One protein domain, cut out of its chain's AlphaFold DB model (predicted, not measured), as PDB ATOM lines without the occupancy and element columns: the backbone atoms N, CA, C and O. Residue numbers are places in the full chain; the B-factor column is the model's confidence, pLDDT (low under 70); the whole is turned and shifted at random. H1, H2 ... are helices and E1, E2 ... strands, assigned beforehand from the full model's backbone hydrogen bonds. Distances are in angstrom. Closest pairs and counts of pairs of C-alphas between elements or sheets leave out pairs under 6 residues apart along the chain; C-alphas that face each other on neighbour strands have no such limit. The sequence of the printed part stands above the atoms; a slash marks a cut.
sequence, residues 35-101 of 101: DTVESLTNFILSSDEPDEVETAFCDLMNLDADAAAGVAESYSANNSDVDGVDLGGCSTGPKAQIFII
ATOM      1  N   ASP A  35     -95.064 -40.684  20.163       60.75
ATOM      2  CA  ASP A  35     -95.798 -41.749  19.453       60.75
ATOM      3  C   ASP A  35     -94.878 -42.953  19.156       60.75
ATOM      4  O   ASP A  35     -95.279 -44.111  19.247       60.75
ATOM      5  N   THR A  36     -93.596 -42.679  18.883       81.50
ATOM      6  CA  THR A  36     -92.589 -43.711  18.594       81.50
ATOM      7  C   THR A  36     -92.113 -44.428  19.865       81.50
ATOM      8  O   THR A  36     -91.964 -45.646  19.842       81.50
ATOM      9  N   VAL A  37     -91.933 -43.719  20.988       85.44
ATOM     10  CA  VAL A  37     -91.550 -44.294  22.296       85.44
ATOM     11  C   VAL A  37     -92.625 -45.248  22.813       85.44
ATOM     12  O   VAL A  37     -92.314 -46.378  23.193       85.44
ATOM     13  N   GLU A  38     -93.898 -44.839  22.788       85.50
ATOM     14  CA  GLU A  38     -95.009 -45.693  23.228       85.50
ATOM     15  C   GLU A  38     -95.194 -46.904  22.297       85.50
ATOM     16  O   GLU A  38     -95.394 -48.028  22.765       85.50
ATOM     17  N   SER A  39     -95.053 -46.708  20.980       86.38
ATOM     18  CA  SER A  39     -95.103 -47.797  19.998       86.38
ATOM     19  C   SER A  39     -93.983 -48.820  20.211       86.38
ATOM     20  O   SER A  39     -94.250 -50.021  20.189       86.38
ATOM     21  N   LEU A  40     -92.741 -48.373  20.422       86.06
ATOM     22  CA  LEU A  40     -91.597 -49.252  20.688       86.06
ATOM     23  C   LEU A  40     -91.748 -49.978  22.023       86.06
ATOM     24  O   LEU A  40     -91.483 -51.171  22.102       86.06
ATOM     25  N   THR A  41     -92.246 -49.286  23.049       88.12
ATOM     26  CA  THR A  41     -92.536 -49.880  24.359       88.12
ATOM     27  C   THR A  41     -93.545 -51.021  24.238       88.12
ATOM     28  O   THR A  41     -93.298 -52.121  24.729       88.12
ATOM     29  N   ASN A  42     -94.664 -50.793  23.544       86.94
ATOM     30  CA  ASN A  42     -95.668 -51.833  23.321       86.94
ATOM     31  C   ASN A  42     -95.131 -52.987  22.469       86.94
ATOM     32  O   ASN A  42     -95.449 -54.140  22.748       86.94
ATOM     33  N   PHE A  43     -94.314 -52.693  21.454       88.31
ATOM     34  CA  PHE A  43     -93.664 -53.723  20.648       88.31
ATOM     35  C   PHE A  43     -92.753 -54.609  21.505       88.31
ATOM     36  O   PHE A  43     -92.905 -55.823  21.485       88.31
ATOM     37  N   ILE A  44     -91.869 -54.011  22.309       87.12
ATOM     38  CA  ILE A  44     -90.942 -54.728  23.196       87.12
ATOM     39  C   ILE A  44     -91.697 -55.627  24.177       87.12
ATOM     40  O   ILE A  44     -91.352 -56.790  24.336       87.12
ATOM     41  N   LEU A  45     -92.746 -55.109  24.820       84.69
ATOM     42  CA  LEU A  45     -93.506 -55.858  25.825       84.69
ATOM     43  C   LEU A  45     -94.419 -56.942  25.231       84.69
ATOM     44  O   LEU A  45     -94.869 -57.816  25.967       84.69
ATOM     45  N   SER A  46     -94.722 -56.874  23.933       85.94
ATOM     46  CA  SER A  46     -95.605 -57.825  23.246       85.94
ATOM     47  C   SER A  46     -94.871 -58.772  22.295       85.94
ATOM     48  O   SER A  46     -95.522 -59.654  21.736       85.94
ATOM     49  N   SER A  47     -93.576 -58.564  22.047       81.94
ATOM     50  CA  SER A  47     -92.796 -59.374  21.114       81.94
ATOM     51  C   SER A  47     -92.096 -60.524  21.835       81.94
ATOM     52  O   SER A  47     -91.449 -60.334  22.865       81.94
ATOM     53  N   ASP A  48     -92.204 -61.713  21.246       79.38
ATOM     54  CA  ASP A  48     -91.511 -62.934  21.668       79.38
ATOM     55  C   ASP A  48     -90.166 -63.128  20.932       79.38
ATOM     56  O   ASP A  48     -89.451 -64.093  21.199       79.38
ATOM     57  N   GLU A  49     -89.808 -62.249  19.984       82.19
ATOM     58  CA  GLU A  49     -88.572 -62.368  19.200       82.19
ATOM     59  C   GLU A  49     -87.422 -61.568  19.840       82.19
ATOM     60  O   GLU A  49     -87.374 -60.340  19.701       82.19
ATOM     61  N   PRO A  50     -86.450 -62.223  20.510       76.56
ATOM     62  CA  PRO A  50     -85.428 -61.524  21.288       76.56
ATOM     63  C   PRO A  50     -84.544 -60.621  20.419       76.56
ATOM     64  O   PRO A  50     -84.256 -59.498  20.812       76.56
ATOM     65  N   ASP A  51     -84.185 -61.044  19.204       79.19
ATOM     66  CA  ASP A  51     -83.357 -60.256  18.280       79.19
ATOM     67  C   ASP A  51     -83.996 -58.922  17.855       79.19
ATOM     68  O   ASP A  51     -83.285 -57.933  17.619       79.19
ATOM     69  N   GLU A  52     -85.324 -58.903  17.703       83.25
ATOM     70  CA  GLU A  52     -86.077 -57.695  17.362       83.25
ATOM     71  C   GLU A  52     -86.280 -56.819  18.596       83.25
ATOM     72  O   GLU A  52     -86.127 -55.600  18.511       83.25
ATOM     73  N   VAL A  53     -86.544 -57.435  19.753       85.75
ATOM     74  CA  VAL A  53     -86.642 -56.748  21.046       85.75
ATOM     75  C   VAL A  53     -85.329 -56.041  21.392       85.75
ATOM     76  O   VAL A  53     -85.342 -54.865  21.745       85.75
ATOM     77  N   GLU A  54     -84.185 -56.701  21.215       86.19
ATOM     78  CA  GLU A  54     -82.852 -56.127  21.436       86.19
ATOM     79  C   GLU A  54     -82.578 -54.897  20.559       86.19
ATOM     80  O   GLU A  54     -81.938 -53.938  20.999       86.19
ATOM     81  N   THR A  55     -83.066 -54.917  19.318       84.38
ATOM     82  CA  THR A  55     -82.928 -53.794  18.381       84.38
ATOM     83  C   THR A  55     -83.873 -52.656  18.774       84.38
ATOM     84  O   THR A  55     -83.450 -51.506  18.883       84.38
ATOM     85  N   ALA A  56     -85.130 -52.985  19.086       87.00
ATOM     86  CA  ALA A  56     -86.136 -52.028  19.530       87.00
ATOM     87  C   ALA A  56     -85.747 -51.335  20.844       87.00
ATOM     88  O   ALA A  56     -86.026 -50.149  21.007       87.00
ATOM     89  N   PHE A  57     -85.054 -52.025  21.755       88.75
ATOM     90  CA  PHE A  57     -84.483 -51.417  22.957       88.75
ATOM     91  C   PHE A  57     -83.446 -50.342  22.630       88.75
ATOM     92  O   PHE A  57     -83.432 -49.302  23.285       88.75
ATOM     93  N   CYS A  58     -82.609 -50.549  21.611       86.50
ATOM     94  CA  CYS A  58     -81.657 -49.528  21.180       86.50
ATOM     95  C   CYS A  58     -82.329 -48.347  20.489       86.50
ATOM     96  O   CYS A  58     -81.931 -47.206  20.729       86.50
ATOM     97  N   ASP A  59     -83.340 -48.584  19.653       87.12
ATOM     98  CA  ASP A  59     -84.142 -47.502  19.078       87.12
ATOM     99  C   ASP A  59     -84.843 -46.697  20.180       87.12
ATOM    100  O   ASP A  59     -84.778 -45.466  20.189       87.12
ATOM    101  N   LEU A  60     -85.425 -47.381  21.170       87.19
ATOM    102  CA  LEU A  60     -86.052 -46.753  22.328       87.19
ATOM    103  C   LEU A  60     -85.032 -45.957  23.146       87.19
ATOM    104  O   LEU A  60     -85.306 -44.814  23.478       87.19
ATOM    105  N   MET A  61     -83.837 -46.499  23.397       86.31
ATOM    106  CA  MET A  61     -82.769 -45.815  24.136       86.31
ATOM    107  C   MET A  61     -82.266 -44.554  23.421       86.31
ATOM    108  O   MET A  61     -81.950 -43.560  24.075       86.31
ATOM    109  N   ASN A  62     -82.194 -44.575  22.086       83.81
ATOM    110  CA  ASN A  62     -81.806 -43.408  21.287       83.81
ATOM    111  C   ASN A  62     -82.877 -42.307  21.286       83.81
ATOM    112  O   ASN A  62     -82.547 -41.137  21.083       83.81
ATOM    113  N   LEU A  63     -84.146 -42.668  21.492       84.88
ATOM    114  CA  LEU A  63     -85.253 -41.719  21.602       84.88
ATOM    115  C   LEU A  63     -85.420 -41.199  23.034       84.88
ATOM    116  O   LEU A  63     -85.525 -39.990  23.236       84.88
ATOM    117  N   ASP A  64     -85.447 -42.111  24.004       87.38
ATOM    118  CA  ASP A  64     -85.680 -41.858  25.421       87.38
ATOM    119  C   ASP A  64     -85.009 -42.949  26.285       87.38
ATOM    120  O   ASP A  64     -85.503 -44.069  26.449       87.38
ATOM    121  N   ALA A  65     -83.842 -42.613  26.838       82.81
ATOM    122  CA  ALA A  65     -83.048 -43.531  27.649       82.81
ATOM    123  C   ALA A  65     -83.718 -43.890  28.988       82.81
ATOM    124  O   ALA A  65     -83.536 -45.008  29.474       82.81
ATOM    125  N   ASP A  66     -84.501 -42.975  29.571       86.06
ATOM    126  CA  ASP A  66     -85.231 -43.216  30.818       86.06
ATOM    127  C   ASP A  66     -86.398 -44.187  30.579       86.06
ATOM    128  O   ASP A  66     -86.590 -45.136  31.344       86.06
ATOM    129  N   ALA A  67     -87.134 -44.011  29.476       85.50
ATOM    130  CA  ALA A  67     -88.167 -44.948  29.052       85.50
ATOM    131  C   ALA A  67     -87.570 -46.328  28.749       85.50
ATOM    132  O   ALA A  67     -88.093 -47.328  29.232       85.50
ATOM    133  N   ALA A  68     -86.448 -46.400  28.022       86.62
ATOM    134  CA  ALA A  68     -85.778 -47.668  27.732       86.62
ATOM    135  C   ALA A  68     -85.380 -48.428  29.005       86.62
ATOM    136  O   ALA A  68     -85.621 -49.632  29.093       86.62
ATOM    137  N   ALA A  69     -84.833 -47.735  30.010       87.12
ATOM    138  CA  ALA A  69     -84.504 -48.336  31.301       87.12
ATOM    139  C   ALA A  69     -85.757 -48.852  32.036       87.12
ATOM    140  O   ALA A  69     -85.769 -49.985  32.514       87.12
ATOM    141  N   GLY A  70     -86.841 -48.067  32.066       87.69
ATOM    142  CA  GLY A  70     -88.102 -48.491  32.686       87.69
ATOM    143  C   GLY A  70     -88.767 -49.675  31.972       87.69
ATOM    144  O   GLY A  70     -89.336 -50.564  32.615       87.69
ATOM    145  N   VAL A  71     -88.669 -49.726  30.642       89.38
ATOM    146  CA  VAL A  71     -89.173 -50.844  29.833       89.38
ATOM    147  C   VAL A  71     -88.303 -52.086  30.011       89.38
ATOM    148  O   VAL A  71     -88.854 -53.177  30.090       89.38
ATOM    149  N   ALA A  72     -86.982 -51.947  30.153       88.06
ATOM    150  CA  ALA A  72     -86.060 -53.051  30.426       88.06
ATOM    151  C   ALA A  72     -86.389 -53.750  31.752       88.06
ATOM    152  O   ALA A  72     -86.519 -54.975  31.789       88.06
ATOM    153  N   GLU A  73     -86.617 -52.974  32.818       85.50
ATOM    154  CA  GLU A  73     -87.081 -53.519  34.099       85.50
ATOM    155  C   GLU A  73     -88.457 -54.187  33.968       85.50
ATOM    156  O   GLU A  73     -88.665 -55.295  34.462       85.50
ATOM    157  N   SER A  74     -89.396 -53.552  33.257       86.62
ATOM    158  CA  SER A  74     -90.746 -54.099  33.050       86.62
ATOM    159  C   SER A  74     -90.748 -55.380  32.211       86.62
ATOM    160  O   SER A  74     -91.576 -56.263  32.437       86.62
ATOM    161  N   TYR A  75     -89.839 -55.489  31.242       85.31
ATOM    162  CA  TYR A  75     -89.690 -56.651  30.374       85.31
ATOM    163  C   TYR A  75     -89.138 -57.849  31.151       85.31
ATOM    164  O   TYR A  75     -89.728 -58.922  31.079       85.31
ATOM    165  N   SER A  76     -88.087 -57.662  31.959       83.31
ATOM    166  CA  SER A  76     -87.564 -58.713  32.849       83.31
ATOM    167  C   SER A  76     -88.572 -59.107  33.938       83.31
ATOM    168  O   SER A  76     -88.747 -60.285  34.226       83.31
ATOM    169  N   ALA A  77     -89.330 -58.153  34.487       83.00
ATOM    170  CA  ALA A  77     -90.363 -58.462  35.476       83.00
ATOM    171  C   ALA A  77     -91.546 -59.271  34.903       83.00
ATOM    172  O   ALA A  77     -92.175 -60.032  35.642       83.00
ATOM    173  N   ASN A  78     -91.873 -59.100  33.616       82.44
ATOM    174  CA  ASN A  78     -92.944 -59.851  32.949       82.44
ATOM    175  C   ASN A  78     -92.466 -61.164  32.315       82.44
ATOM    176  O   ASN A  78     -93.274 -62.079  32.169       82.44
ATOM    177  N   ASN A  79     -91.184 -61.277  31.964       79.00
ATOM    178  CA  ASN A  79     -90.611 -62.485  31.381       79.00
ATOM    179  C   ASN A  79     -89.781 -63.217  32.429       79.00
ATOM    180  O   ASN A  79     -88.629 -62.873  32.673       79.00
ATOM    181  N   SER A  80     -90.357 -64.261  33.028       78.81
ATOM    182  CA  SER A  80     -89.676 -65.045  34.064       78.81
ATOM    183  C   SER A  80     -88.379 -65.692  33.587       78.81
ATOM    184  O   SER A  80     -87.548 -66.011  34.423       78.81
ATOM    185  N   ASP A  81     -88.208 -65.875  32.280       79.56
ATOM    186  CA  ASP A  81     -87.011 -66.446  31.667       79.56
ATOM    187  C   ASP A  81     -85.888 -65.408  31.481       79.56
ATOM    188  O   ASP A  81     -84.789 -65.772  31.083       79.56
ATOM    189  N   VAL A  82     -86.119 -64.126  31.787       81.00
ATOM    190  CA  VAL A  82     -85.169 -63.025  31.567       81.00
ATOM    191  C   VAL A  82     -84.618 -62.500  32.899       81.00
ATOM    192  O   VAL A  82     -85.334 -61.859  33.669       81.00
ATOM    193  N   ASP A  83     -83.322 -62.713  33.140       79.75
ATOM    194  CA  ASP A  83     -82.565 -62.206  34.301       79.75
ATOM    195  C   ASP A  83     -82.395 -60.676  34.263       79.75
ATOM    196  O   ASP A  83     -82.367 -60.011  35.298       79.75
ATOM    197  N   GLY A  84     -82.309 -60.100  33.059       81.62
ATOM    198  CA  GLY A  84     -82.182 -58.660  32.871       81.62
ATOM    199  C   GLY A  84     -81.942 -58.254  31.419       81.62
ATOM    200  O   GLY A  84     -81.767 -59.093  30.541       81.62
ATOM    201  N   VAL A  85     -81.914 -56.946  31.164       83.88
ATOM    202  CA  VAL A  85     -81.597 -56.375  29.846       83.88
ATOM    203  C   VAL A  85     -80.472 -55.353  30.012       83.88
ATOM    204  O   VAL A  85     -80.634 -54.356  30.714       83.88
ATOM    205  N   ASP A  86     -79.329 -55.588  29.369       83.62
ATOM    206  CA  ASP A  86     -78.239 -54.618  29.270       83.62
ATOM    207  C   ASP A  86     -78.419 -53.733  28.038       83.62
ATOM    208  O   ASP A  86     -78.277 -54.156  26.889       83.62
ATOM    209  N   LEU A  87     -78.698 -52.460  28.297       82.44
ATOM    210  CA  LEU A  87     -78.771 -51.426  27.265       82.44
ATOM    211  C   LEU A  87     -77.379 -50.877  26.896       82.44
ATOM    212  O   LEU A  87     -77.241 -50.142  25.921       82.44
ATOM    213  N   GLY A  88     -76.328 -51.234  27.649       79.44
ATOM    214  CA  GLY A  88     -74.941 -50.858  27.359       79.44
ATOM    215  C   GLY A  88     -74.474 -51.352  25.988       79.44
ATOM    216  O   GLY A  88     -73.752 -50.635  25.284       79.44
ATOM    217  N   GLY A  89     -74.985 -52.510  25.559       76.25
ATOM    218  CA  GLY A  89     -74.821 -53.061  24.213       76.25
ATOM    219  C   GLY A  89     -75.110 -52.064  23.084       76.25
ATOM    220  O   GLY A  89     -74.358 -52.037  22.111       76.25
ATOM    221  N   CYS A  90     -76.083 -51.162  23.249       78.31
ATOM    222  CA  CYS A  90     -76.459 -50.167  22.237       78.31
ATOM    223  C   CYS A  90     -75.404 -49.072  22.006       78.31
ATOM    224  O   CYS A  90     -75.378 -48.449  20.947       78.31
ATOM    225  N   SER A  91     -74.525 -48.813  22.982       71.88
ATOM    226  CA  SER A  91     -73.422 -47.847  22.825       71.88
ATOM    227  C   SER A  91     -72.186 -48.457  22.164       71.88
ATOM    228  O   SER A  91     -71.391 -47.744  21.553       71.88
ATOM    229  N   THR A  92     -71.997 -49.770  22.293       66.62
ATOM    230  CA  THR A  92     -70.822 -50.499  21.779       66.62
ATOM    231  C   THR A  92     -71.119 -51.394  20.575       66.62
ATOM    232  O   THR A  92     -70.189 -51.915  19.958       66.62
ATOM    233  N   GLY A  93     -72.389 -51.562  20.214       65.25
ATOM    234  CA  GLY A  93     -72.871 -52.431  19.148       65.25
ATOM    235  C   GLY A  93     -74.292 -52.062  18.698       65.25
ATOM    236  O   GLY A  93     -74.862 -51.089  19.182       65.25
ATOM    237  N   PRO A  94     -74.866 -52.807  17.735       67.44
ATOM    238  CA  PRO A  94     -76.161 -52.468  17.143       67.44
ATOM    239  C   PRO A  94     -77.379 -52.959  17.947       67.44
ATOM    240  O   PRO A  94     -78.496 -52.809  17.461       67.44
ATOM    241  N   LYS A  95     -77.184 -53.596  19.110       74.56
ATOM    242  CA  LYS A  95     -78.233 -54.314  19.850       74.56
ATOM    243  C   LYS A  95     -78.037 -54.219  21.365       74.56
ATOM    244  O   LYS A  95     -76.894 -54.224  21.827       74.56
ATOM    245  N   ALA A  96     -79.142 -54.165  22.112       82.06
ATOM    246  CA  ALA A  96     -79.153 -54.421  23.548       82.06
ATOM    247  C   ALA A  96     -78.881 -55.913  23.784       82.06
ATOM    248  O   ALA A  96     -78.927 -56.700  22.844       82.06
ATOM    249  N   GLN A  97     -78.566 -56.300  25.013       81.69
ATOM    250  CA  GLN A  97     -78.296 -57.693  25.353       81.69
ATOM    251  C   GLN A  97     -79.314 -58.169  26.386       81.69
ATOM    252  O   GLN A  97     -79.389 -57.618  27.481       81.69
ATOM    253  N   ILE A  98     -80.108 -59.181  26.040       83.19
ATOM    254  CA  ILE A  98     -81.062 -59.802  26.970       83.19
ATOM    255  C   ILE A  98     -80.363 -60.968  27.679       83.19
ATOM    256  O   ILE A  98     -79.846 -61.883  27.037       83.19
ATOM    257  N   PHE A  99     -80.342 -60.951  29.010       80.25
ATOM    258  CA  PHE A  99     -79.841 -62.053  29.825       80.25
ATOM    259  C   PHE A  99     -80.985 -62.992  30.182       80.25
ATOM    260  O   PHE A  99     -82.006 -62.557  30.704       80.25
ATOM    261  N   ILE A 100     -80.801 -64.281  29.913       81.38
ATOM    262  CA  ILE A 100     -81.793 -65.340  30.127       81.38
ATOM    263  C   ILE A 100     -81.292 -66.228  31.282       81.38
ATOM    264  O   ILE A 100     -80.084 -66.480  31.347       81.38
ATOM    265  N   ILE A 101     -82.175 -66.663  32.192       72.00
ATOM    266  CA  ILE A 101     -81.833 -67.526  33.354       72.00
ATOM    267  C   ILE A 101     -81.660 -69.012  33.015       72.00
ATOM    268  O   ILE A 101     -82.318 -69.518  32.079       72.00
TER     269      ILE A 101
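What this domain is: This is residues 35 to 101 of the 101 residues of an uncharacterized protein of Pseudooceanicola antarcticus (UniProt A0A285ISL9). Three helices, H1, H2 and H3, make an up-and-down bundle, their centres at the corners of a triangle, and a small ribbon of two antiparallel strands, E1 and E2, covers part of the side of H2 and H3 that is turned away from H1. Between the two strands the chain makes a loop beside H2, with the very short helix H4 in it, and then folds back along E1. The printed part has 67 residues, with four named helices and two named strands in the order H1 H2 H3 E1 H4 E2; the sheet has the order E1 - E2, and the class is mostly helix. The whole is compact and rounded, with a radius of gyration of the C-alphas of 10.4 A and spans of 29 by 25 by 19 A.

How they stand to each other: The sheet is made of E1, residues 82 to 86, and E2, residues 97 to 100, antiparallel neighbours with 165 degrees between their directions. The C-alphas of Val 82 and Ile 100 face each other at 4.3 A, and those of Asp 86 and Gln 97 at 5.0 A. Across the pair, N 83 and O 99 are within hydrogen-bond range at 2.8 A, as are N 97 and O 86 at 2.9 A. The closest C-alphas of E1 and H3, residues 65 to 78, are those of Val 82 and Ser 76, 5.1 A apart. H3 and E2 are near each other, with 5 pairs of C-alphas within 10 A. The closest C-alphas of E2 and H2, residues 50 to 63, are those of Gln 97 and Glu 54, 6.2 A apart. H2 and H3 form a helical hairpin at a shallow tilt of 30 degrees, opposite ways. They touch through residues 57 to 61 of H2 and 67 to 72 of H3, and the closest C-alphas, those of Met 61 and Ala 68, are 5.0 A apart. H1, residues 35 to 46, forms another helical hairpin with H2, opposite ways at a shallow tilt of 25 degrees; the closest C-alphas of the two are those of Ile 44 and Val 53, 5.2 A apart. H1 also touches H3, the same way at a shallow tilt of 21 degrees, with the C-alphas of Leu 45 and Tyr 75 closest at 6.0 A. H4, residues 89 to 92, is close to H2 but not clearly touching it, the closest C-alphas being those of Cys 90 and Cys 58 at 5.3 A. H1 is apart from E1, E2 and H4. In H1 and H3 every O i to N i+4 pair is within hydrogen-bond range, in H2 9 of 10 are, and H4 is too short for such a pair.

Where its parts are: E1 begins at C-alpha 82, at (-85.169, -63.025, 31.567), and is 11.1 A long. E2 is 9.7 A long and ends at C-alpha 100, at (-81.793, -65.340, 30.127). H2 and H3, 14 residues each, both measure 19.8 A from first to last C-alpha. H1, 12 residues, measures 16.5 A and begins at C-alpha 35, at (-95.798, -41.749, 19.453). H4, four residues, measures 5.3 A.

The domain as a whole: The two C-alphas farthest apart are those of Asp 35 and Ile 101, the first and last printed residues, at 32.4 A; Ile 101 is also the chain's last residue. The printed part has no cut. The five links are tight, from 1 residue between H2 and H3 to 4 between H4 and E2. The centre of H4 is farthest from the mean of the C-alphas, at 12.3 A, and that of H2 nearest, at 5.2 A. The mean pLDDT of the printed part is 82.3; residue 35 and residues 92 to 94 are under 70, and Thr 92 among them belongs to H4.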